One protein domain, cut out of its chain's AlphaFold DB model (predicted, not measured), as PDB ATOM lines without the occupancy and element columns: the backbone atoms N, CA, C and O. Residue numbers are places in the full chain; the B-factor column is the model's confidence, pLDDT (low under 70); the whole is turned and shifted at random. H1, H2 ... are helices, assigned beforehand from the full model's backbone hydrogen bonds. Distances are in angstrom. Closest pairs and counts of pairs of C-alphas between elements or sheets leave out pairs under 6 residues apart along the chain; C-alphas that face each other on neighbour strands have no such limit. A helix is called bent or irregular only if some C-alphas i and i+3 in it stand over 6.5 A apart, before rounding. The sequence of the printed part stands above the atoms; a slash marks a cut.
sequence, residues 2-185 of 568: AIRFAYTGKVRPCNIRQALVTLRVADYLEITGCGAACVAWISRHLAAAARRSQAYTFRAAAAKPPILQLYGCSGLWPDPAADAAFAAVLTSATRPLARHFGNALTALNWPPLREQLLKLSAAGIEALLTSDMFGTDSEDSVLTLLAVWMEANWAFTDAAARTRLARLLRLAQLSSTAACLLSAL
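Overview. This is residues 2 to 185 of the 568 residues of an uncharacterized protein of Edaphochlamys debaryana (UniProt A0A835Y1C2). This is an elongated run of helices in two halves that meet at H5 and H8: in one half the long helix H3 lies between H2 and H5, with H4 set steeply into the angle between these three and H1 at the far end. In the other half H9 has H6 and H7 packed on it and H8 and H10 near it, with H11 at the opposite far end. Residues 55 to 60 stick out as a free loop. The printed part has 184 residues with eleven named helices, H1 to H11 in chain order, and no named strand; the class is all helix. It is compact, with a radius of gyration of the C-alphas of 18.1 A, and spans 63 by 37 by 25 A.

Along the chain. H3, residues 34 to 53, is the longest helix at 28.8 A, from C-alpha 34 at (44.888, -3.028, -6.464) to C-alpha 53 at (29.263, 12.219, 12.367). Before it come H1, residues 2 to 8, and H2, residues 16 to 28, 18.5 A. After it come H4, residues 66 to 71; H5, residues 84 to 101, 26.2 A; H6, residues 104 to 109; H7, residues 111 to 118; H8, residues 122 to 130; H9, residues 139 to 156, 24.7 A; H10, residues 159 to 166; and H11, residues 176 to 185, ending at C-alpha 185 (42.558, -9.413, 40.654). H5 has a kink of 29 degrees near residue 95 and is neither bent nor irregular, but only just: C-alphas 92 and 95 are 6.5 A apart. H9 has a kink of 47 degrees near residue 150 and is irregular, with C-alphas 152 and 155 8.0 A apart.

Arrangement. H3 is the hub, touching four helices. With residues 34 to 42 alone it touches H2, forming a hairpin at a shallow tilt of 15 degrees, opposite ways; the closest C-alphas, of Leu 23 and Gly 35, are 4.9 A apart. H3 touches H5 at a shallow tilt of 18 degrees, the same way, closest at the C-alphas of Ser 43 and Val 89, 6.0 A. With residues 45 to 49 alone it touches H4 at a steep tilt of 56 degrees, closest at the C-alphas of Leu 46 and Pro 66, 6.3 A. H1 and H3 only just touch, with 3 pairs of C-alphas within 8 A, the closest those of Phe 5 and Cys 34, 6.6 A. H5 touches H8 with residues 94 to 98 alone, closest at the C-alphas of Thr 94 and Ala 127, 5.4 A. H8 touches H10 at a shallow tilt of 23 degrees, closest at the C-alphas of Glu 126 and Leu 165, 5.9 A. H9 touches H6 with residues 141 to 145 alone, closest at the C-alphas of Ala 104 and Val 142, 6.0 A, and H7 with residues 148 to 153 alone, closest at those of Leu 118 and Trp 149, 5.5 A. H11 is close to H9 but not clearly touching, the closest C-alphas being those of Asp 140 and Ala 178, 5.9 A. Every O i to N i+4 pair is within hydrogen-bond range in H1, H2, H3, H4, H6, H7, H8 and H10; in H5 it is 12 of 14, in H9 11 of 14 and in H11 4 of 6.

Size, cuts and confidence. The two C-alphas farthest apart, those of Tyr 7 and Ser 176, are 63.5 A apart. The printed part has no cut. The links from H3 to H4 and from H4 to H5 are long, 12 residues each. The mean pLDDT of the printed part is 93.1, and residues 54 to 62 are under 70.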
ATOM      1  N   ALA A   2      39.017  -7.852  -7.664       92.69
ATOM      2  CA  ALA A   2      40.416  -7.794  -8.098       92.69
ATOM      3  C   ALA A   2      40.591  -8.048  -9.614       92.69
ATOM      4  O   ALA A   2      41.193  -7.236 -10.306       92.69
ATOM      5  N   ILE A   3      39.918  -9.067 -10.171       93.88
ATOM      6  CA  ILE A   3      39.890  -9.313 -11.628       93.88
ATOM      7  C   ILE A   3      39.363  -8.088 -12.396       93.88
ATOM      8  O   ILE A   3      39.971  -7.637 -13.356       93.88
ATOM      9  N   ARG A   4      38.256  -7.481 -11.944       94.44
ATOM     10  CA  ARG A   4      37.710  -6.260 -12.565       94.44
ATOM     11  C   ARG A   4      38.707  -5.099 -12.502       94.44
ATOM     12  O   ARG A   4      38.768  -4.320 -13.449       94.44
ATOM     13  N   PHE A   5      39.468  -4.967 -11.416       96.56
ATOM     14  CA  PHE A   5      40.520  -3.960 -11.314       96.56
ATOM     15  C   PHE A   5      41.599  -4.180 -12.377       96.56
ATOM     16  O   PHE A   5      41.944  -3.218 -13.049       96.56
ATOM     17  N   ALA A   6      42.038  -5.419 -12.616       95.38
ATOM     18  CA  ALA A   6      43.021  -5.714 -13.663       95.38
ATOM     19  C   ALA A   6      42.575  -5.220 -15.057       95.38
ATOM     20  O   ALA A   6      43.395  -4.743 -15.832       95.38
ATOM     21  N   TYR A   7      41.268  -5.252 -15.349       96.62
ATOM     22  CA  TYR A   7      40.719  -4.731 -16.610       96.62
ATOM     23  C   TYR A   7      40.392  -3.230 -16.606       96.62
ATOM     24  O   TYR A   7      40.325  -2.623 -17.669       96.62
ATOM     25  N   THR A   8      40.106  -2.624 -15.447       96.81
ATOM     26  CA  THR A   8      39.507  -1.268 -15.380       96.81
ATOM     27  C   THR A   8      40.309  -0.239 -14.588       96.81
ATOM     28  O   THR A   8      39.960   0.941 -14.607       96.81
ATOM     29  N   GLY A   9      41.320  -0.668 -13.832       95.88
ATOM     30  CA  GLY A   9      42.084   0.161 -12.898       95.88
ATOM     31  C   GLY A   9      41.258   0.753 -11.747       95.88
ATOM     32  O   GLY A   9      41.711   1.688 -11.091       95.88
ATOM     33  N   LYS A  10      40.023   0.281 -11.502       95.81
ATOM     34  CA  LYS A  10      39.102   0.869 -10.509       95.81
ATOM     35  C   LYS A  10      38.527  -0.176  -9.554       95.81
ATOM     36  O   LYS A  10      37.944  -1.172  -9.980       95.81
ATOM     37  N   VAL A  11      38.613   0.100  -8.250       95.94
ATOM     38  CA  VAL A  11      37.931  -0.664  -7.190       95.94
ATOM     39  C   VAL A  11      36.651   0.079  -6.792       95.94
ATOM     40  O   VAL A  11      36.670   1.290  -6.581       95.94
ATOM     41  N   ARG A  12      35.522  -0.636  -6.712       95.31
ATOM     42  CA  ARG A  12      34.218  -0.099  -6.275       95.31
ATOM     43  C   ARG A  12      33.550  -1.060  -5.279       95.31
ATOM     44  O   ARG A  12      32.584  -1.721  -5.655       95.31
ATOM     45  N   PRO A  13      34.088  -1.202  -4.059       93.31
ATOM     46  CA  PRO A  13      33.486  -2.055  -3.047       93.31
ATOM     47  C   PRO A  13      32.233  -1.388  -2.464       93.31
ATOM     48  O   PRO A  13      32.148  -0.161  -2.395       93.31
ATOM     49  N   CYS A  14      31.245  -2.191  -2.068       93.94
ATOM     50  CA  CYS A  14      30.010  -1.698  -1.454       93.94
ATOM     51  C   CYS A  14      30.147  -1.469   0.059       93.94
ATOM     52  O   CYS A  14      29.368  -0.717   0.635       93.94
ATOM     53  N   ASN A  15      31.133  -2.097   0.708       95.25
ATOM     54  CA  ASN A  15      31.418  -1.953   2.134       95.25
ATOM     55  C   ASN A  15      32.896  -2.262   2.448       95.25
ATOM     56  O   ASN A  15      33.641  -2.757   1.597       95.25
ATOM     57  N   ILE A  16      33.314  -1.978   3.687       96.88
ATOM     58  CA  ILE A  16      34.702  -2.168   4.140       96.88
ATOM     59  C   ILE A  16      35.125  -3.637   4.092       96.88
ATOM     60  O   ILE A  16      36.227  -3.931   3.635       96.88
ATOM     61  N   ARG A  17      34.248  -4.572   4.476       97.00
ATOM     62  CA  ARG A  17      34.550  -6.010   4.418       97.00
ATOM     63  C   ARG A  17      34.931  -6.438   3.001       97.00
ATOM     64  O   ARG A  17      35.932  -7.118   2.813       97.00
ATOM     65  N   GLN A  18      34.167  -6.015   1.996       97.19
ATOM     66  CA  GLN A  18      34.444  -6.346   0.601       97.19
ATOM     67  C   GLN A  18      35.743  -5.703   0.099       97.19
ATOM     68  O   GLN A  18      36.464  -6.331  -0.680       97.19
ATOM     69  N   ALA A  19      36.061  -4.484   0.547       97.75
ATOM     70  CA  ALA A  19      37.341  -3.846   0.252       97.75
ATOM     71  C   ALA A  19      38.517  -4.655   0.830       97.75
ATOM     72  O   ALA A  19      39.464  -4.933   0.102       97.75
ATOM     73  N   LEU A  20      38.415  -5.115   2.083       97.88
ATOM     74  CA  LEU A  20      39.436  -5.942   2.743       97.88
ATOM     75  C   LEU A  20      39.598  -7.322   2.088       97.88
ATOM     76  O   LEU A  20      40.715  -7.753   1.823       97.88
ATOM     77  N   VAL A  21      38.495  -7.997   1.743       97.44
ATOM     78  CA  VAL A  21      38.556  -9.258   0.978       97.44
ATOM     79  C   VAL A  21      39.223  -9.031  -0.380       97.44
ATOM     80  O   VAL A  21      40.043  -9.837  -0.808       97.44
ATOM     81  N   THR A  22      38.901  -7.925  -1.058       97.56
ATOM     82  CA  THR A  22      39.518  -7.588  -2.350       97.56
ATOM     83  C   THR A  22      41.010  -7.310  -2.203       97.56
ATOM     84  O   THR A  22      41.767  -7.734  -3.068       97.56
ATOM     85  N   LEU A  23      41.424  -6.654  -1.117       97.12
ATOM     86  CA  LEU A  23      42.826  -6.416  -0.791       97.12
ATOM     87  C   LEU A  23      43.584  -7.739  -0.600       97.12
ATOM     88  O   LEU A  23      44.579  -7.943  -1.285       97.12
ATOM     89  N   ARG A  24      43.065  -8.677   0.206       96.75
ATOM     90  CA  ARG A  24      43.689 -10.005   0.400       96.75
ATOM     91  C   ARG A  24      43.788 -10.817  -0.888       96.75
ATOM     92  O   ARG A  24      44.806 -11.442  -1.151       96.75
ATOM     93  N   VAL A  25      42.728 -10.821  -1.698       97.06
ATOM     94  CA  VAL A  25      42.735 -11.530  -2.988       97.06
ATOM     95  C   VAL A  25      43.712 -10.879  -3.968       97.06
ATOM     96  O   VAL A  25      44.349 -11.582  -4.742       97.06
ATOM     97  N   ALA A  26      43.822  -9.550  -3.964       96.56
ATOM     98  CA  ALA A  26      44.765  -8.841  -4.822       96.56
ATOM     99  C   ALA A  26      46.220  -9.104  -4.436       96.56
ATOM    100  O   ALA A  26      47.037  -9.266  -5.335       96.56
ATOM    101  N   ASP A  27      46.509  -9.160  -3.137       95.62
ATOM    102  CA  ASP A  27      47.818  -9.523  -2.597       95.62
ATOM    103  C   ASP A  27      48.194 -10.960  -2.990       95.62
ATOM    104  O   ASP A  27      49.211 -11.180  -3.637       95.62
ATOM    105  N   TYR A  28      47.287 -11.917  -2.761       96.19
ATOM    106  CA  TYR A  28      47.474 -13.317  -3.163       96.19
ATOM    107  C   TYR A  28      47.711 -13.506  -4.672       96.19
ATOM    108  O   TYR A  28      48.455 -14.392  -5.077       96.19
ATOM    109  N   LEU A  29      47.051 -12.704  -5.514       96.88
ATOM    110  CA  LEU A  29      47.196 -12.751  -6.974       96.88
ATOM    111  C   LEU A  29      48.296 -11.818  -7.508       96.88
ATOM    112  O   LEU A  29      48.418 -11.686  -8.725       96.88
ATOM    113  N   GLU A  30      49.025 -11.123  -6.631       96.44
ATOM    114  CA  GLU A  30      50.071 -10.151  -6.974       96.44
ATOM    115  C   GLU A  30      49.606  -9.053  -7.959       96.44
ATOM    116  O   GLU A  30      50.356  -8.557  -8.804       96.44
ATOM    117  N   ILE A  31      48.341  -8.626  -7.866       97.19
ATOM    118  CA  ILE A  31      47.779  -7.606  -8.765       97.19
ATOM    119  C   ILE A  31      48.261  -6.219  -8.323       97.19
ATOM    120  O   ILE A  31      47.668  -5.571  -7.449       97.19
ATOM    121  N   THR A  32      49.320  -5.738  -8.976       96.62
ATOM    122  CA  THR A  32      49.967  -4.454  -8.683       96.62
ATOM    123  C   THR A  32      48.966  -3.291  -8.671       96.62
ATOM    124  O   THR A  32      48.144  -3.126  -9.573       96.62
ATOM    125  N   GLY A  33      49.019  -2.466  -7.620       96.31
ATOM    126  CA  GLY A  33      48.183  -1.269  -7.457       96.31
ATOM    127  C   GLY A  33      46.761  -1.510  -6.929       96.31
ATOM    128  O   GLY A  33      46.141  -0.572  -6.423       96.31
ATOM    129  N   CYS A  34      46.239  -2.744  -6.962       97.25
ATOM    130  CA  CYS A  34      44.888  -3.028  -6.464       97.25
ATOM    131  C   CYS A  34      44.795  -2.892  -4.933       97.25
ATOM    132  O   CYS A  34      43.810  -2.345  -4.430       97.25
ATOM    133  N   GLY A  35      45.825  -3.330  -4.197       96.50
ATOM    134  CA  GLY A  35      45.917  -3.160  -2.740       96.50
ATOM    135  C   GLY A  35      45.856  -1.685  -2.335       96.50
ATOM    136  O   GLY A  35      44.939  -1.278  -1.621       96.50
ATOM    137  N   ALA A  36      46.734  -0.855  -2.906       96.75
ATOM    138  CA  ALA A  36      46.757   0.592  -2.675       96.75
ATOM    139  C   ALA A  36      45.411   1.270  -2.998       96.75
ATOM    140  O   ALA A  36      44.937   2.119  -2.242       96.75
ATOM    141  N   ALA A  37      44.742   0.859  -4.082       97.44
ATOM    142  CA  ALA A  37      43.421   1.376  -4.432       97.44
ATOM    143  C   ALA A  37      42.332   0.985  -3.411       97.44
ATOM    144  O   ALA A  37      41.438   1.791  -3.134       97.44
ATOM    145  N   CYS A  38      42.403  -0.219  -2.830       97.94
ATOM    146  CA  CYS A  38      41.507  -0.647  -1.751       97.94
ATOM    147  C   CYS A  38      41.752   0.166  -0.474       97.94
ATOM    148  O   CYS A  38      40.795   0.701   0.087       97.94
ATOM    149  N   VAL A  39      43.013   0.325  -0.059       97.69
ATOM    150  CA  VAL A  39      43.410   1.139   1.105       97.69
ATOM    151  C   VAL A  39      42.917   2.580   0.947       97.69
ATOM    152  O   VAL A  39      42.191   3.084   1.804       97.69
ATOM    153  N   ALA A  40      43.188   3.218  -0.195       97.25
ATOM    154  CA  ALA A  40      42.735   4.581  -0.480       97.25
ATOM    155  C   ALA A  40      41.202   4.714  -0.508       97.25
ATOM    156  O   ALA A  40      40.648   5.766  -0.170       97.25
ATOM    157  N   TRP A  41      40.482   3.668  -0.927       97.50
ATOM    158  CA  TRP A  41      39.025   3.646  -0.829       97.50
ATOM    159  C   TRP A  41      38.559   3.591   0.631       97.50
ATOM    160  O   TRP A  41      37.705   4.395   1.006       97.50
ATOM    161  N   ILE A  42      39.143   2.711   1.457       97.62
ATOM    162  CA  ILE A  42      38.803   2.582   2.883       97.62
ATOM    163  C   ILE A  42      39.040   3.917   3.597       97.62
ATOM    164  O   ILE A  42      38.119   4.427   4.235       97.62
ATOM    165  N   SER A  43      40.208   4.542   3.417       96.88
ATOM    166  CA  SER A  43      40.535   5.832   4.043       96.88
ATOM    167  C   SER A  43      39.536   6.929   3.679       96.88
ATOM    168  O   SER A  43      39.032   7.629   4.557       96.88
ATOM    169  N   ARG A  44      39.183   7.060   2.391       96.25
ATOM    170  CA  ARG A  44      38.179   8.042   1.945       96.25
ATOM    171  C   ARG A  44      36.804   7.763   2.538       96.25
ATOM    172  O   ARG A  44      36.102   8.700   2.910       96.25
ATOM    173  N   HIS A  45      36.419   6.494   2.635       95.25
ATOM    174  CA  HIS A  45      35.131   6.102   3.192       95.25
ATOM    175  C   HIS A  45      35.042   6.405   4.698       95.25
ATOM    176  O   HIS A  45      34.038   6.956   5.154       95.25
ATOM    177  N   LEU A  46      36.110   6.137   5.457       95.19
ATOM    178  CA  LEU A  46      36.213   6.489   6.877       95.19
ATOM    179  C   LEU A  46      36.215   8.009   7.089       95.19
ATOM    180  O   LEU A  46      35.475   8.507   7.936       95.19
ATOM    181  N   ALA A  47      36.974   8.758   6.284       93.31
ATOM    182  CA  ALA A  47      37.012  10.217   6.355       93.31
ATOM    183  C   ALA A  47      35.644  10.849   6.041       93.31
ATOM    184  O   ALA A  47      35.200  11.754   6.748       93.31
ATOM    185  N   ALA A  48      34.939  10.346   5.021       91.62
ATOM    186  CA  ALA A  48      33.593  10.803   4.685       91.62
ATOM    187  C   ALA A  48      32.587  10.514   5.811       91.62
ATOM    188  O   ALA A  48      31.751  11.362   6.122       91.62
ATOM    189  N   ALA A  49      32.682   9.344   6.452       88.44
ATOM    190  CA  ALA A  49      31.846   9.004   7.599       88.44
ATOM    191  C   ALA A  49      32.124   9.917   8.802       88.44
ATOM    192  O   ALA A  49      31.187  10.448   9.392       88.44
ATOM    193  N   ALA A  50      33.398  10.176   9.109       87.44
ATOM    194  CA  ALA A  50      33.796  11.046  10.212       87.44
ATOM    195  C   ALA A  50      33.276  12.487  10.055       87.44
ATOM    196  O   ALA A  50      32.854  13.089  11.041       87.44
ATOM    197  N   ARG A  51      33.246  13.021   8.823       87.69
ATOM    198  CA  ARG A  51      32.668  14.348   8.525       87.69
ATOM    199  C   ARG A  51      31.156  14.392   8.757       87.69
ATOM    200  O   ARG A  51      30.649  15.378   9.272       87.69
ATOM    201  N   ARG A  52      30.429  13.315   8.429       82.69
ATOM    202  CA  ARG A  52      28.975  13.226   8.672       82.69
ATOM    203  C   ARG A  52      28.642  13.113  10.158       82.69
ATOM    204  O   ARG A  52      27.655  13.687  10.604       82.69
ATOM    205  N   SER A  53      29.464  12.398  10.925       71.62
ATOM    206  CA  SER A  53      29.263  12.219  12.367       71.62
ATOM    207  C   SER A  53      29.399  13.517  13.170       71.62
ATOM    208  O   SER A  53      28.819  13.601  14.246       71.62
ATOM    209  N   GLN A  54      30.085  14.548  12.659       62.62
ATOM    210  CA  GLN A  54      30.142  15.865  13.316       62.62
ATOM    211  C   GLN A  54      28.788  16.593  13.354       62.62
ATOM    212  O   GLN A  54      28.596  17.442  14.216       62.62
ATOM    213  N   ALA A  55      27.847  16.242  12.474       56.72
ATOM    214  CA  ALA A  55      26.509  16.837  12.434       56.72
ATOM    215  C   ALA A  55      25.447  16.013  13.189       56.72
ATOM    216  O   ALA A  55      24.284  16.410  13.252       56.72
ATOM    217  N   TYR A  56      25.811  14.848  13.739       50.47
ATOM    218  CA  TYR A  56      24.843  13.880  14.243       50.47
ATOM    219  C   TYR A  56      24.578  14.030  15.745       50.47
ATOM    220  O   TYR A  56      25.439  13.784  16.584       50.47
ATOM    221  N   THR A  57      23.331  14.354  16.085       55.19
ATOM    222  CA  THR A  57      22.771  14.083  17.415       55.19
ATOM    223  C   THR A  57      22.628  12.566  17.597       55.19
ATOM    224  O   THR A  57      22.412  11.846  16.628       55.19
ATOM    225  N   PHE A  58      22.729  12.059  18.829       57.09
ATOM    226  CA  PHE A  58      22.731  10.629  19.220       57.09
ATOM    227  C   PHE A  58      21.548   9.750  18.716       57.09
ATOM    228  O   PHE A  58      21.411   8.597  19.118       57.09
ATOM    229  N   ARG A  59      20.664  10.263  17.852       50.94
ATOM    230  CA  ARG A  59      19.347   9.697  17.542       50.94
ATOM    231  C   ARG A  59      19.277   8.774  16.314       50.94
ATOM    232  O   ARG A  59      18.306   8.030  16.226       50.94
ATOM    233  N   ALA A  60      20.263   8.734  15.408       50.94
ATOM    234  CA  ALA A  60      20.265   7.751  14.304       50.94
ATOM    235  C   ALA A  60      21.223   6.583  14.566       50.94
ATOM    236  O   ALA A  60      22.306   6.481  13.997       50.94
ATOM    237  N   ALA A  61      20.789   5.670  15.427       54.34
ATOM    238  CA  ALA A  61      21.526   4.459  15.779       54.34
ATOM    239  C   ALA A  61      21.344   3.290  14.778       54.34
ATOM    240  O   ALA A  61      21.814   2.187  15.043       54.34
ATOM    241  N   ALA A  62      20.654   3.484  13.645       56.34
ATOM    242  CA  ALA A  62      20.202   2.366  12.806       56.34
ATOM    243  C   ALA A  62      21.288   1.754  11.894       56.34
ATOM    244  O   ALA A  62      21.242   0.558  11.611       56.34
ATOM    245  N   ALA A  63      22.282   2.527  11.440       74.12
ATOM    246  CA  ALA A  63      23.339   2.021  10.559       74.12
ATOM    247  C   ALA A  63      24.664   1.856  11.317       74.12
ATOM    248  O   ALA A  63      25.138   2.802  11.945       74.12
ATOM    249  N   LYS A  64      25.295   0.674  11.219       83.44
ATOM    250  CA  LYS A  64      26.626   0.427  11.802       83.44
ATOM    251  C   LYS A  64      27.652   1.381  11.175       83.44
ATOM    252  O   LYS A  64      27.905   1.252   9.968       83.44
ATOM    253  N   PRO A  65      28.277   2.280  11.958       90.88
ATOM    254  CA  PRO A  65      29.299   3.186  11.456       90.88
ATOM    255  C   PRO A  65      30.413   2.420  10.729       90.88
ATOM    256  O   PRO A  65      30.831   1.364  11.214       90.88
ATOM    257  N   PRO A  66      30.939   2.934   9.601       94.69
ATOM    258  CA  PRO A  66      32.020   2.278   8.867       94.69
ATOM    259  C   PRO A  66      33.234   1.943   9.742       94.69
ATOM    260  O   PRO A  66      33.842   0.890   9.581       94.69
ATOM    261  N   ILE A  67      33.530   2.780  10.737       96.31
ATOM    262  CA  ILE A  67      34.610   2.523  11.690       96.31
ATOM    263  C   ILE A  67      34.418   1.208  12.463       96.31
ATOM    264  O   ILE A  67      35.354   0.424  12.575       96.31
ATOM    265  N   LEU A  68      33.196   0.890  12.903       96.38
ATOM    266  CA  LEU A  68      32.919  -0.378  13.584       96.38
ATOM    267  C   LEU A  68      32.999  -1.569  12.623       96.38
ATOM    268  O   LEU A  68      33.382  -2.662  13.029       96.38
ATOM    269  N   GLN A  69      32.670  -1.374  11.340       96.31
ATOM    270  CA  GLN A  69      32.839  -2.421  10.327       96.31
ATOM    271  C   GLN A  69      34.317  -2.744  10.086       96.31
ATOM    272  O   GLN A  69      34.641  -3.913   9.893       96.31
ATOM    273  N   LEU A  70      35.201  -1.738  10.117       97.69
ATOM    274  CA  LEU A  70      36.649  -1.937  10.001       97.69
ATOM    275  C   LEU A  70      37.170  -2.843  11.120       97.69
ATOM    276  O   LEU A  70      37.776  -3.872  10.825       97.69
ATOM    277  N   TYR A  71      36.883  -2.497  12.380       97.12
ATOM    278  CA  TYR A  71      37.330  -3.260  13.553       97.12
ATOM    279  C   TYR A  71      36.635  -4.611  13.711       97.12
ATOM    280  O   TYR A  71      37.262  -5.563  14.172       97.12
ATOM    281  N   GLY A  72      35.385  -4.737  13.260       95.94
ATOM    282  CA  GLY A  72      34.692  -6.025  13.180       95.94
ATOM    283  C   GLY A  72      35.246  -6.968  12.103       95.94
ATOM    284  O   GLY A  72      34.885  -8.139  12.078       95.94
ATOM    285  N   CYS A  73      36.116  -6.480  11.211       96.94
ATOM    286  CA  CYS A  73      36.775  -7.273  10.170       96.94
ATOM    287  C   CYS A  73      38.275  -7.482  10.448       96.94
ATOM    288  O   CYS A  73      39.035  -7.656   9.496       96.94
ATOM    289  N   SER A  74      38.712  -7.467  11.713       96.06
ATOM    290  CA  SER A  74      40.136  -7.572  12.076       96.06
ATOM    291  C   SER A  74      40.829  -8.829  11.542       96.06
ATOM    292  O   SER A  74      41.967  -8.751  11.099       96.06
ATOM    293  N   GLY A  75      40.128  -9.965  11.449       95.75
ATOM    294  CA  GLY A  75      40.666 -11.196  10.843       95.75
ATOM    295  C   GLY A  75      40.913 -11.128   9.323       95.75
ATOM    296  O   GLY A  75      41.396 -12.088   8.724       95.75
ATOM    297  N   LEU A  76      40.550 -10.021   8.668       97.25
ATOM    298  CA  LEU A  76      40.814  -9.772   7.246       97.25
ATOM    299  C   LEU A  76      41.908  -8.730   7.012       97.25
ATOM    300  O   LEU A  76      42.185  -8.416   5.854       97.25
ATOM    301  N   TRP A  77      42.476  -8.157   8.069       97.19
ATOM    302  CA  TRP A  77      43.508  -7.139   7.935       97.19
ATOM    303  C   TRP A  77      44.818  -7.746   7.415       97.19
ATOM    304  O   TRP A  77      45.154  -8.869   7.798       97.19
ATOM    305  N   PRO A  78      45.555  -7.032   6.545       95.88
ATOM    306  CA  PRO A  78      46.960  -7.341   6.310       95.88
ATOM    307  C   PRO A  78      47.756  -7.101   7.601       95.88
ATOM    308  O   PRO A  78      47.311  -6.350   8.473       95.88
ATOM    309  N   ASP A  79      48.925  -7.729   7.720       94.88
ATOM    310  CA  ASP A  79      49.821  -7.487   8.851       94.88
ATOM    311  C   ASP A  79      50.252  -6.006   8.855       94.88
ATOM    312  O   ASP A  79      50.931  -5.570   7.919       94.88
ATOM    313  N   PRO A  80      49.871  -5.208   9.871       92.56
ATOM    314  CA  PRO A  80      50.219  -3.793   9.920       92.56
ATOM    315  C   PRO A  80      51.726  -3.554  10.079       92.56
ATOM    316  O   PRO A  80      52.189  -2.462   9.757       92.56
ATOM    317  N   ALA A  81      52.503  -4.540  10.547       93.50
ATOM    318  CA  ALA A  81      53.961  -4.431  10.583       93.50
ATOM    319  C   ALA A  81      54.582  -4.545   9.179       93.50
ATOM    320  O   ALA A  81      55.627  -3.949   8.917       93.50
ATOM    321  N   ALA A  82      53.929  -5.277   8.272       94.12
ATOM    322  CA  ALA A  82      54.376  -5.468   6.896       94.12
ATOM    323  C   ALA A  82      53.784  -4.430   5.921       94.12
ATOM    324  O   ALA A  82      54.446  -4.039   4.960       94.12
ATOM    325  N   ASP A  83      52.554  -3.957   6.161       95.00
ATOM    326  CA  ASP A  83      51.848  -2.994   5.307       95.00
ATOM    327  C   ASP A  83      51.696  -1.627   5.997       95.00
ATOM    328  O   ASP A  83      50.703  -1.329   6.671       95.00
ATOM    329  N   ALA A  84      52.678  -0.750   5.767       96.06
ATOM    330  CA  ALA A  84      52.689   0.614   6.299       96.06
ATOM    331  C   ALA A  84      51.489   1.462   5.833       96.06
ATOM    332  O   ALA A  84      51.038   2.356   6.556       96.06
ATOM    333  N   ALA A  85      50.944   1.196   4.639       95.56
ATOM    334  CA  ALA A  85      49.800   1.940   4.126       95.56
ATOM    335  C   ALA A  85      48.532   1.574   4.903       95.56
ATOM    336  O   ALA A  85      47.756   2.461   5.267       95.56
ATOM    337  N   PHE A  86      48.336   0.289   5.208       96.75
ATOM    338  CA  PHE A  86      47.229  -0.145   6.053       96.75
ATOM    339  C   PHE A  86      47.411   0.280   7.516       96.75
ATOM    340  O   PHE A  86      46.445   0.733   8.135       96.75
ATOM    341  N   ALA A  87      48.636   0.246   8.049       96.75
ATOM    342  CA  ALA A  87      48.935   0.784   9.376       96.75
ATOM    343  C   ALA A  87      48.520   2.263   9.499       96.75
ATOM    344  O   ALA A  87      47.861   2.647  10.466       96.75
ATOM    345  N   ALA A  88      48.794   3.082   8.477       96.38
ATOM    346  CA  ALA A  88      48.342   4.473   8.435       96.38
ATOM    347  C   ALA A  88      46.805   4.603   8.453       96.38
ATOM    348  O   ALA A  88      46.272   5.529   9.073       96.38
ATOM    349  N   VAL A  89      46.071   3.665   7.834       97.38
ATOM    350  CA  VAL A  89      44.600   3.621   7.931       97.38
ATOM    351  C   VAL A  89      44.164   3.383   9.363       97.38
ATOM    352  O   VAL A  89      43.327   4.143   9.849       97.38
ATOM    353  N   LEU A  90      44.735   2.387  10.048       97.25
ATOM    354  CA  LEU A  90      44.400   2.088  11.442       97.25
ATOM    355  C   LEU A  90      44.684   3.290  12.351       97.25
ATOM    356  O   LEU A  90      43.802   3.708  13.098       97.25
ATOM    357  N   THR A  91      45.843   3.933  12.198       95.81
ATOM    358  CA  THR A  91      46.181   5.164  12.930       95.81
ATOM    359  C   THR A  91      45.167   6.282  12.671       95.81
ATOM    360  O   THR A  91      44.699   6.936  13.604       95.81
ATOM    361  N   SER A  92      44.754   6.484  11.414       95.50
ATOM    362  CA  SER A  92      43.740   7.492  11.063       95.50
ATOM    363  C   SER A  92      42.335   7.153  11.582       95.50
ATOM    364  O   SER A  92      41.521   8.051  11.804       95.50
ATOM    365  N   ALA A  93      42.054   5.864  11.792       96.69
ATOM    366  CA  ALA A  93      40.783   5.316  12.248       96.69
ATOM    367  C   ALA A  93      40.611   5.430  13.777       96.69
ATOM    368  O   ALA A  93      39.488   5.598  14.262       96.69
ATOM    369  N   THR A  94      41.716   5.457  14.527       96.25
ATOM    370  CA  THR A  94      41.746   5.580  15.990       96.25
ATOM    371  C   THR A  94      40.961   6.788  16.511       96.25
ATOM    372  O   THR A  94      40.115   6.663  17.399       96.25
ATOM    373  N   ARG A  95      41.174   7.981  15.940       94.38
ATOM    374  CA  ARG A  95      40.495   9.208  16.396       94.38
ATOM    375  C   ARG A  95      38.978   9.197  16.126       94.38
ATOM    376  O   ARG A  95      38.226   9.548  17.037       94.38
ATOM    377  N   PRO A  96      38.489   8.816  14.929       94.44
ATOM    378  CA  PRO A  96      37.067   8.568  14.689       94.44
ATOM    379  C   PRO A  96      36.447   7.535  15.636       94.44
ATOM    380  O   PRO A  96      35.335   7.761  16.107       94.44
ATOM    381  N   LEU A  97      37.158   6.443  15.945       96.12
ATOM    382  CA  LEU A  97      36.684   5.425  16.885       96.12
ATOM    383  C   LEU A  97      36.494   6.016  18.288       96.12
ATOM    384  O   LEU A  97      35.415   5.907  18.864       96.12
ATOM    385  N   ALA A  98      37.510   6.709  18.804       95.50
ATOM    386  CA  ALA A  98      37.438   7.360  20.107       95.50
ATOM    387  C   ALA A  98      36.317   8.405  20.181       95.50
ATOM    388  O   ALA A  98      35.617   8.485  21.184       95.50
ATOM    389  N   ARG A  99      36.089   9.172  19.104       92.75
ATOM    390  CA  ARG A  99      34.969  10.124  19.015       92.75
ATOM    391  C   ARG A  99      33.602   9.440  19.009       92.75
ATOM    392  O   ARG A  99      32.678   9.986  19.597       92.75
ATOM    393  N   HIS A 100      33.478   8.282  18.358       93.06
ATOM    394  CA  HIS A 100      32.230   7.510  18.307       93.06
ATOM    395  C   HIS A 100      31.784   7.054  19.702       93.06
ATOM    396  O   HIS A 100      30.616   7.198  20.048       93.06
ATOM    397  N   PHE A 101      32.717   6.559  20.521       94.00
ATOM    398  CA  PHE A 101      32.423   6.173  21.907       94.00
ATOM    399  C   PHE A 101      32.439   7.360  22.884       94.00
ATOM    400  O   PHE A 101      31.781   7.320  23.922       94.00
ATOM    401  N   GLY A 102      33.179   8.421  22.558       93.56
ATOM    402  CA  GLY A 102      33.322   9.634  23.356       93.56
ATOM    403  C   GLY A 102      34.193   9.425  24.595       93.56
ATOM    404  O   GLY A 102      35.351   9.850  24.638       93.56
ATOM    405  N   ASN A 103      33.622   8.804  25.623       94.25
ATOM    406  CA  ASN A 103      34.285   8.536  26.896       94.25
ATOM    407  C   ASN A 103      33.793   7.227  27.535       94.25
ATOM    408  O   ASN A 103      32.753   6.694  27.141       94.25
ATOM    409  N   ALA A 104      34.532   6.732  28.533       95.81
ATOM    410  CA  ALA A 104      34.227   5.479  29.228       95.81
ATOM    411  C   ALA A 104      32.812   5.460  29.825       95.81
ATOM    412  O   ALA A 104      32.074   4.499  29.613       95.81
ATOM    413  N   LEU A 105      32.386   6.549  30.477       92.88
ATOM    414  CA  LEU A 105      31.039   6.662  31.047       92.88
ATOM    415  C   LEU A 105      29.944   6.512  29.996       92.88
ATOM    416  O   LEU A 105      28.971   5.799  30.212       92.88
ATOM    417  N   THR A 106      30.087   7.179  28.855       92.31
ATOM    418  CA  THR A 106      29.089   7.149  27.779       92.31
ATOM    419  C   THR A 106      29.032   5.759  27.151       92.31
ATOM    420  O   THR A 106      27.946   5.234  26.917       92.31
ATOM    421  N   ALA A 107      30.194   5.133  26.945       95.31
ATOM    422  CA  ALA A 107      30.290   3.774  26.426       95.31
ATOM    423  C   ALA A 107      29.674   2.729  27.375       95.31
ATOM    424  O   ALA A 107      29.033   1.793  26.902       95.31
ATOM    425  N   LEU A 108      29.834   2.889  28.692       95.38
ATOM    426  CA  LEU A 108      29.319   1.947  29.693       95.38
ATOM    427  C   LEU A 108      27.837   2.149  30.015       95.38
ATOM    428  O   LEU A 108      27.118   1.169  30.208       95.38
ATOM    429  N   ASN A 109      27.377   3.399  30.061       93.69
ATOM    430  CA  ASN A 109      26.029   3.745  30.515       93.69
ATOM    431  C   ASN A 109      25.006   3.882  29.394       93.69
ATOM    432  O   ASN A 109      23.810   3.934  29.678       93.69
ATOM    433  N   TRP A 110      25.419   3.966  28.126       91.75
ATOM    434  CA  TRP A 110      24.471   4.015  27.015       91.75
ATOM    435  C   TRP A 110      24.359   2.642  26.335       91.75
ATOM    436  O   TRP A 110      25.305   2.223  25.665       91.75
ATOM    437  N   PRO A 111      23.215   1.930  26.447       91.50
ATOM    438  CA  PRO A 111      23.116   0.533  26.022       91.50
ATOM    439  C   PRO A 111      23.501   0.271  24.558       91.50
ATOM    440  O   PRO A 111      24.226  -0.694  24.322       91.50
ATOM    441  N   PRO A 112      23.111   1.112  23.572       91.94
ATOM    442  CA  PRO A 112      23.527   0.910  22.185       91.94
ATOM    443  C   PRO A 112      25.044   0.994  21.986       91.94
ATOM    444  O   PRO A 112      25.599   0.214  21.214       91.94
ATOM    445  N   LEU A 113      25.733   1.914  22.677       93.75
ATOM    446  CA  LEU A 113      27.197   1.975  22.617       93.75
ATOM    447  C   LEU A 113      27.834   0.829  23.379       93.75
ATOM    448  O   LEU A 113      28.803   0.274  22.877       93.75
ATOM    449  N   ARG A 114      27.289   0.435  24.532       95.56
ATOM    450  CA  ARG A 114      27.789  -0.725  25.271       95.56
ATOM    451  C   ARG A 114      27.722  -1.986  24.412       95.56
ATOM    452  O   ARG A 114      28.707  -2.702  24.301       95.56
ATOM    453  N   GLU A 115      26.607  -2.226  23.727       95.56
ATOM    454  CA  GLU A 115      26.466  -3.360  22.806       95.56
ATOM    455  C   GLU A 115      27.480  -3.295  21.649       95.56
ATOM    456  O   GLU A 115      28.048  -4.310  21.246       95.56
ATOM    457  N   GLN A 116      27.733  -2.100  21.110       96.00
ATOM    458  CA  GLN A 116      28.742  -1.894  20.071       96.00
ATOM    459  C   GLN A 116      30.170  -2.091  20.592       96.00
ATOM    460  O   GLN A 116      30.989  -2.661  19.872       96.00
ATOM    461  N   LEU A 117      30.457  -1.661  21.823       97.50
ATOM    462  CA  LEU A 117      31.732  -1.849  22.510       97.50
ATOM    463  C   LEU A 117      32.027  -3.342  22.679       97.50
ATOM    464  O   LEU A 117      33.106  -3.791  22.315       97.50
ATOM    465  N   LEU A 118      31.049  -4.119  23.156       97.38
ATOM    466  CA  LEU A 118      31.188  -5.567  23.353       97.38
ATOM    467  C   LEU A 118      31.447  -6.334  22.048       97.38
ATOM    468  O   LEU A 118      31.994  -7.427  22.091       97.38
ATOM    469  N   LYS A 119      31.077  -5.764  20.894       96.75
ATOM    470  CA  LYS A 119      31.314  -6.333  19.556       96.75
ATOM    471  C   LYS A 119      32.645  -5.899  18.932       96.75
ATOM    472  O   LYS A 119      32.942  -6.315  17.810       96.75
ATOM    473  N   LEU A 120      33.414  -5.026  19.586       97.44
ATOM    474  CA  LEU A 120      34.742  -4.653  19.106       97.44
ATOM    475  C   LEU A 120      35.717  -5.815  19.274       97.44
ATOM    476  O   LEU A 120      35.711  -6.502  20.290       97.44
ATOM    477  N   SER A 121      36.603  -5.974  18.294       97.44
ATOM    478  CA  SER A 121      37.769  -6.844  18.419       97.44
ATOM    479  C   SER A 121      38.783  -6.275  19.415       97.44
ATOM    480  O   SER A 121      38.776  -5.074  19.700       97.44
ATOM    481  N   ALA A 122      39.717  -7.114  19.877       97.69
ATOM    482  CA  ALA A 122      40.809  -6.689  20.756       97.69
ATOM    483  C   ALA A 122      41.588  -5.492  20.179       97.69
ATOM    484  O   ALA A 122      41.831  -4.521  20.885       97.69
ATOM    485  N   ALA A 123      41.871  -5.493  18.871       97.44
ATOM    486  CA  ALA A 123      42.534  -4.373  18.200       97.44
ATOM    487  C   ALA A 123      41.698  -3.074  18.200       97.44
ATOM    488  O   ALA A 123      42.243  -1.973  18.171       97.44
ATOM    489  N   GLY A 124      40.366  -3.187  18.230       97.75
ATOM    490  CA  GLY A 124      39.471  -2.042  18.395       97.75
ATOM    491  C   GLY A 124      39.530  -1.454  19.796       97.75
ATOM    492  O   GLY A 124      39.610  -0.235  19.935       97.75
ATOM    493  N   ILE A 125      39.545  -2.302  20.827       98.44
ATOM    494  CA  ILE A 125      39.737  -1.846  22.208       98.44
ATOM    495  C   ILE A 125      41.138  -1.251  22.386       98.44
ATOM    496  O   ILE A 125      41.262  -0.185  22.972       98.44
ATOM    497  N   GLU A 126      42.173  -1.851  21.801       97.81
ATOM    498  CA  GLU A 126      43.541  -1.320  21.815       97.81
ATOM    499  C   GLU A 126      43.625   0.065  21.164       97.81
ATOM    500  O   GLU A 126      44.173   0.993  21.758       97.81
ATOM    501  N   ALA A 127      43.002   0.261  19.997       97.56
ATOM    502  CA  ALA A 127      42.929   1.579  19.369       97.56
ATOM    503  C   ALA A 127      42.166   2.587  20.249       97.56
ATOM    504  O   ALA A 127      42.596   3.732  20.408       97.56
ATOM    505  N   LEU A 128      41.054   2.166  20.860       97.69
ATOM    506  CA  LEU A 128      40.260   3.005  21.758       97.69
ATOM    507  C   LEU A 128      41.069   3.442  22.993       97.69
ATOM    508  O   LEU A 128      41.115   4.633  23.303       97.69
ATOM    509  N   LEU A 129      41.746   2.492  23.648       97.06
ATOM    510  CA  LEU A 129      42.572   2.684  24.845       97.06
ATOM    511  C   LEU A 129      43.961   3.264  24.556       97.06
ATOM    512  O   LEU A 129      44.644   3.676  25.483       97.06
ATOM    513  N   THR A 130      44.387   3.354  23.300       95.62
ATOM    514  CA  THR A 130      45.592   4.111  22.915       95.62
ATOM    515  C   THR A 130      45.256   5.573  22.619       95.62
ATOM    516  O   THR A 130      46.089   6.459  22.767       95.62
ATOM    517  N   SER A 131      44.017   5.878  22.221       95.81
ATOM    518  CA  SER A 131      43.655   7.230  21.795       95.81
ATOM    519  C   SER A 131      43.537   8.213  22.957       95.81
ATOM    520  O   SER A 131      42.617   8.082  23.756       95.81
ATOM    521  N   ASP A 132      44.303   9.304  22.973       92.38
ATOM    522  CA  ASP A 132      44.096  10.412  23.933       92.38
ATOM    523  C   ASP A 132      42.743  11.120  23.766       92.38
ATOM    524  O   ASP A 132      42.291  11.887  24.622       92.38
ATOM    525  N   MET A 133      42.057  10.856  22.649       93.56
ATOM    526  CA  MET A 133      40.732  11.399  22.400       93.56
ATOM    527  C   MET A 133      39.617  10.649  23.128       93.56
ATOM    528  O   MET A 133      38.501  11.169  23.158       93.56
ATOM    529  N   PHE A 134      39.888   9.474  23.695       95.69
ATOM    530  CA  PHE A 134      38.918   8.725  24.481       95.69
ATOM    531  C   PHE A 134      38.969   9.192  25.937       95.69
ATOM    532  O   PHE A 134      39.958   9.000  26.641       95.69
ATOM    533  N   GLY A 135      37.921   9.886  26.368       94.06
ATOM    534  CA  GLY A 135      37.888  10.465  27.706       94.06
ATOM    535  C   GLY A 135      37.500   9.471  28.792       94.06
ATOM    536  O   GLY A 135      36.900   8.435  28.512       94.06
ATOM    537  N   THR A 136      37.739   9.837  30.043       94.12
ATOM    538  CA  THR A 136      37.204   9.107  31.200       94.12
ATOM    539  C   THR A 136      36.927  10.051  32.370       94.12
ATOM    540  O   THR A 136      37.432  11.168  32.377       94.12
ATOM    541  N   ASP A 137      36.108   9.657  33.335       92.31
ATOM    542  CA  ASP A 137      35.986  10.337  34.631       92.31
ATOM    543  C   ASP A 137      37.127   9.940  35.577       92.31
ATOM    544  O   ASP A 137      37.769  10.809  36.167       92.31
ATOM    545  N   SER A 138      37.431   8.644  35.645       93.00
ATOM    546  CA  SER A 138      38.589   8.078  36.338       93.00
ATOM    547  C   SER A 138      39.163   6.901  35.552       93.00
ATOM    548  O   SER A 138      38.500   6.344  34.672       93.00
ATOM    549  N   GLU A 139      40.394   6.497  35.854       94.94
ATOM    550  CA  GLU A 139      40.949   5.290  35.236       94.94
ATOM    551  C   GLU A 139      40.199   4.025  35.698       94.94
ATOM    552  O   GLU A 139      40.116   3.048  34.960       94.94
ATOM    553  N   ASP A 140      39.522   4.067  36.849       95.44
ATOM    554  CA  ASP A 140      38.686   2.971  37.355       95.44
ATOM    555  C   ASP A 140      37.531   2.636  36.399       95.44
ATOM    556  O   ASP A 140      37.150   1.473  36.230       95.44
ATOM    557  N   SER A 141      36.966   3.650  35.736       95.88
ATOM    558  CA  SER A 141      35.948   3.450  34.702       95.88
ATOM    559  C   SER A 141      36.533   2.800  33.448       95.88
ATOM    560  O   SER A 141      35.833   2.038  32.784       95.88
ATOM    561  N   VAL A 142      37.810   3.038  33.134       97.38
ATOM    562  CA  VAL A 142      38.517   2.364  32.032       97.38
ATOM    563  C   VAL A 142      38.816   0.909  32.399       97.38
ATOM    564  O   VAL A 142      38.558   0.018  31.589       97.38
ATOM    565  N   LEU A 143      39.263   0.653  33.633       97.50
ATOM    566  CA  LEU A 143      39.431  -0.700  34.172       97.50
ATOM    567  C   LEU A 143      38.110  -1.479  34.101       97.50
ATOM    568  O   LEU A 143      38.070  -2.600  33.604       97.50
ATOM    569  N   THR A 144      37.010  -0.844  34.509       97.69
ATOM    570  CA  THR A 144      35.665  -1.432  34.448       97.69
ATOM    571  C   THR A 144      35.197  -1.661  33.021       97.69
ATOM    572  O   THR A 144      34.578  -2.683  32.733       97.69
ATOM    573  N   LEU A 145      35.504  -0.738  32.109       98.25
ATOM    574  CA  LEU A 145      35.216  -0.903  30.690       98.25
ATOM    575  C   LEU A 145      35.916  -2.139  30.129       98.25
ATOM    576  O   LEU A 145      35.281  -2.931  29.432       98.25
ATOM    577  N   LEU A 146      37.197  -2.317  30.458       98.31
ATOM    578  CA  LEU A 146      37.960  -3.476  30.021       98.31
ATOM    579  C   LEU A 146      37.443  -4.765  30.668       98.31
ATOM    580  O   LEU A 146      37.270  -5.745  29.953       98.31
ATOM    581  N   ALA A 147      37.115  -4.752  31.962       98.06
ATOM    582  CA  ALA A 147      36.516  -5.896  32.649       98.06
ATOM    583  C   ALA A 147      35.203  -6.332  31.974       98.06
ATOM    584  O   ALA A 147      35.036  -7.503  31.644       98.06
ATOM    585  N   VAL A 148      34.301  -5.385  31.684       98.00
ATOM    586  CA  VAL A 148      33.028  -5.644  30.980       98.00
ATOM    587  C   VAL A 148      33.260  -6.208  29.579       98.00
ATOM    588  O   VAL A 148      32.514  -7.073  29.126       98.00
ATOM    589  N   TRP A 149      34.283  -5.730  28.871       98.38
ATOM    590  CA  TRP A 149      34.628  -6.279  27.564       98.38
ATOM    591  C   TRP A 149      35.218  -7.693  27.668       98.38
ATOM    592  O   TRP A 149      34.840  -8.554  26.873       98.38
ATOM    593  N   MET A 150      36.085  -7.943  28.655       97.81
ATOM    594  CA  MET A 150      36.703  -9.248  28.917       97.81
ATOM    595  C   MET A 150      35.666 -10.297  29.308       97.81
ATOM    596  O   MET A 150      35.691 -11.381  28.743       97.81
ATOM    597  N   GLU A 151      34.705  -9.960  30.170       96.88
ATOM    598  CA  GLU A 151      33.583 -10.841  30.532       96.88
ATOM    599  C   GLU A 151      32.886 -11.418  29.286       96.88
ATOM    600  O   GLU A 151      32.578 -12.606  29.231       96.88
ATOM    601  N   ALA A 152      32.691 -10.599  28.246       97.44
ATOM    602  CA  ALA A 152      32.029 -11.020  27.014       97.44
ATOM    603  C   ALA A 152      32.964 -11.651  25.964       97.44
ATOM    604  O   ALA A 152      32.494 -12.401  25.109       97.44
ATOM    605  N   ASN A 153      34.262 -11.324  25.975       97.56
ATOM    606  CA  ASN A 153      35.188 -11.640  24.877       97.56
ATOM    607  C   ASN A 153      36.398 -12.490  25.284       97.56
ATOM    608  O   ASN A 153      37.247 -12.766  24.432       97.56
ATOM    609  N   TRP A 154      36.494 -12.930  26.540       96.81
ATOM    610  CA  TRP A 154      37.651 -13.680  27.037       96.81
ATOM    611  C   TRP A 154      37.958 -14.913  26.174       96.81
ATOM    612  O   TRP A 154      39.092 -15.072  25.730       96.81
ATOM    613  N   ALA A 155      36.935 -15.705  25.829       96.56
ATOM    614  CA  ALA A 155      37.077 -16.927  25.028       96.56
ATOM    615  C   ALA A 155      37.562 -16.688  23.582       96.56
ATOM    616  O   ALA A 155      38.050 -17.608  22.932       96.56
ATOM    617  N   PHE A 156      37.424 -15.463  23.067       95.38
ATOM    618  CA  PHE A 156      37.819 -15.087  21.704       95.38
ATOM    619  C   PHE A 156      39.095 -14.242  21.663       95.38
ATOM    620  O   PHE A 156      39.504 -13.786  20.595       95.38
ATOM    621  N   THR A 157      39.708 -14.005  22.820       96.00
ATOM    622  CA  THR A 157      40.900 -13.173  22.961       96.00
ATOM    623  C   THR A 157      42.047 -14.062  23.403       96.00
ATOM    624  O   THR A 157      41.895 -14.825  24.346       96.00
ATOM    625  N   ASP A 158      43.197 -13.986  22.740       95.69
ATOM    626  CA  ASP A 158      44.386 -14.718  23.180       95.69
ATOM    627  C   ASP A 158      45.091 -14.014  24.359       95.69
ATOM    628  O   ASP A 158      44.863 -12.831  24.642       95.69
ATOM    629  N   ALA A 159      45.957 -14.741  25.069       95.50
ATOM    630  CA  ALA A 159      46.676 -14.218  26.232       95.50
ATOM    631  C   ALA A 159      47.582 -13.020  25.897       95.50
ATOM    632  O   ALA A 159      47.694 -12.067  26.675       95.50
ATOM    633  N   ALA A 160      48.176 -13.013  24.700       95.50
ATOM    634  CA  ALA A 160      49.017 -11.914  24.243       95.50
ATOM    635  C   ALA A 160      48.200 -10.626  24.049       95.50
ATOM    636  O   ALA A 160      48.649  -9.546  24.429       95.50
ATOM    637  N   ALA A 161      46.993 -10.721  23.494       96.00
ATOM    638  CA  ALA A 161      46.057  -9.620  23.336       96.00
ATOM    639  C   ALA A 161      45.547  -9.127  24.693       96.00
ATOM    640  O   ALA A 161      45.542  -7.918  24.916       96.00
ATOM    641  N   ARG A 162      45.210 -10.030  25.628       96.19
ATOM    642  CA  ARG A 162      44.861  -9.647  27.010       96.19
ATOM    643  C   ARG A 162      45.990  -8.864  27.677       96.19
ATOM    644  O   ARG A 162      45.752  -7.792  28.226       96.19
ATOM    645  N   THR A 163      47.226  -9.336  27.530       95.44
ATOM    646  CA  THR A 163      48.422  -8.662  28.046       95.44
ATOM    647  C   THR A 163      48.643  -7.296  27.407       95.44
ATOM    648  O   THR A 163      48.922  -6.329  28.115       95.44
ATOM    649  N   ARG A 164      48.493  -7.174  26.080       95.69
ATOM    650  CA  ARG A 164      48.579  -5.874  25.396       95.69
ATOM    651  C   ARG A 164      47.522  -4.905  25.917       95.69
ATOM    652  O   ARG A 164      47.873  -3.788  26.263       95.69
ATOM    653  N   LEU A 165      46.269  -5.342  26.041       96.94
ATOM    654  CA  LEU A 165      45.173  -4.510  26.540       96.94
ATOM    655  C   LEU A 165      45.383  -4.067  27.992       96.94
ATOM    656  O   LEU A 165      45.193  -2.894  28.300       96.94
ATOM    657  N   ALA A 166      45.823  -4.972  28.867       95.56
ATOM    658  CA  ALA A 166      46.114  -4.660  30.263       95.56
ATOM    659  C   ALA A 166      47.220  -3.604  30.413       95.56
ATOM    660  O   ALA A 166      47.126  -2.734  31.274       95.56
ATOM    661  N   ARG A 167      48.232  -3.626  29.535       94.81
ATOM    662  CA  ARG A 167      49.320  -2.631  29.511       94.81
ATOM    663  C   ARG A 167      48.883  -1.235  29.063       94.81
ATOM    664  O   ARG A 167      49.651  -0.297  29.237       94.81
ATOM    665  N   LEU A 168      47.696  -1.091  28.474       95.81
ATOM    666  CA  LEU A 168      47.145   0.216  28.093       95.81
ATOM    667  C   LEU A 168      46.392   0.892  29.243       95.81
ATOM    668  O   LEU A 168      46.022   2.061  29.119       95.81
ATOM    669  N   LEU A 169      46.139   0.172  30.339       95.31
ATOM    670  CA  LEU A 169      45.559   0.747  31.544       95.31
ATOM    671  C   LEU A 169      46.609   1.581  32.276       95.31
ATOM    672  O   LEU A 169      47.712   1.114  32.561       95.31
ATOM    673  N   ARG A 170      46.240   2.799  32.665       94.50
ATOM    674  CA  ARG A 170      47.120   3.697  33.418       94.50
ATOM    675  C   ARG A 170      47.012   3.394  34.909       94.50
ATOM    676  O   ARG A 170      46.492   4.200  35.669       94.50
ATOM    677  N   LEU A 171      47.455   2.208  35.344       94.31
ATOM    678  CA  LEU A 171      47.169   1.699  36.700       94.31
ATOM    679  C   LEU A 171      47.639   2.624  37.839       94.31
ATOM    680  O   LEU A 171      47.048   2.613  38.914       94.31
ATOM    681  N   ALA A 172      48.658   3.456  37.604       92.25
ATOM    682  CA  ALA A 172      49.110   4.476  38.554       92.25
ATOM    683  C   ALA A 172      48.084   5.609  38.785       92.25
ATOM    684  O   ALA A 172      48.229   6.379  39.727       92.25
ATOM    685  N   GLN A 173      47.067   5.726  37.928       93.19
ATOM    686  CA  GLN A 173      45.993   6.726  37.977       93.19
ATOM    687  C   GLN A 173      44.678   6.174  38.551       93.19
ATOM    688  O   GLN A 173      43.651   6.857  38.499       93.19
ATOM    689  N   LEU A 174      44.687   4.937  39.055       94.00
ATOM    690  CA  LEU A 174      43.534   4.336  39.719       94.00
ATOM    691  C   LEU A 174      43.292   4.979  41.088       94.00
ATOM    692  O   LEU A 174      44.230   5.393  41.769       94.00
ATOM    693  N   SER A 175      42.025   5.042  41.497       91.88
ATOM    694  CA  SER A 175      41.659   5.460  42.850       91.88
ATOM    695  C   SER A 175      42.134   4.456  43.896       91.88
ATOM    696  O   SER A 175      42.461   3.301  43.599       91.88
ATOM    697  N   SER A 176      42.095   4.875  45.160       89.75
ATOM    698  CA  SER A 176      42.339   3.981  46.293       89.75
ATOM    699  C   SER A 176      41.372   2.782  46.308       89.75
ATOM    700  O   SER A 176      41.785   1.657  46.594       89.75
ATOM    701  N   THR A 177      40.112   2.967  45.896       90.25
ATOM    702  CA  THR A 177      39.136   1.874  45.771       90.25
ATOM    703  C   THR A 177      39.536   0.864  44.706       90.25
ATOM    704  O   THR A 177      39.528  -0.341  44.962       90.25
ATOM    705  N   ALA A 178      39.902   1.330  43.512       92.25
ATOM    706  CA  ALA A 178      40.312   0.437  42.436       92.25
ATOM    707  C   ALA A 178      41.650  -0.251  42.742       92.25
ATOM    708  O   ALA A 178      41.816  -1.426  42.420       92.25
ATOM    709  N   ALA A 179      42.563   0.414  43.450       91.44
ATOM    710  CA  ALA A 179      43.772  -0.211  43.975       91.44
ATOM    711  C   ALA A 179      43.479  -1.400  44.911       91.44
ATOM    712  O   ALA A 179      44.161  -2.426  44.838       91.44
ATOM    713  N   CYS A 180      42.441  -1.322  45.752       90.31
ATOM    714  CA  CYS A 180      42.020  -2.481  46.539       90.31
ATOM    715  C   CYS A 180      41.518  -3.633  45.653       90.31
ATOM    716  O   CYS A 180      41.803  -4.794  45.945       90.31
ATOM    717  N   LEU A 181      40.821  -3.327  44.551       93.56
ATOM    718  CA  LEU A 181      40.386  -4.338  43.580       93.56
ATOM    719  C   LEU A 181      41.575  -5.004  42.877       93.56
ATOM    720  O   LEU A 181      41.530  -6.211  42.650       93.56
ATOM    721  N   LEU A 182      42.658  -4.266  42.594       95.19
ATOM    722  CA  LEU A 182      43.864  -4.839  41.981       95.19
ATOM    723  C   LEU A 182      44.460  -5.970  42.814       95.19
ATOM    724  O   LEU A 182      44.915  -6.951  42.241       95.19
ATOM    725  N   SER A 183      44.444  -5.864  44.145       94.19
ATOM    726  CA  SER A 183      44.959  -6.933  45.013       94.19
ATOM    727  C   SER A 183      44.165  -8.231  44.847       94.19
ATOM    728  O   SER A 183      44.749  -9.311  44.803       94.19
ATOM    729  N   ALA A 184      42.838  -8.134  44.713       93.88
ATOM    730  CA  ALA A 184      41.989  -9.296  44.467       93.88
ATOM    731  C   ALA A 184      42.209  -9.867  43.057       93.88
ATOM    732  O   ALA A 184      42.381 -11.073  42.918       93.88
ATOM    733  N   LEU A 185      42.288  -9.004  42.038       96.31
ATOM    734  CA  LEU A 185      42.558  -9.413  40.654       96.31
ATOM    735  C   LEU A 185      43.945 -10.052  40.495       96.31
ATOM    736  O   LEU A 185      44.089 -11.026  39.766       96.31
TER     737      LEU A 185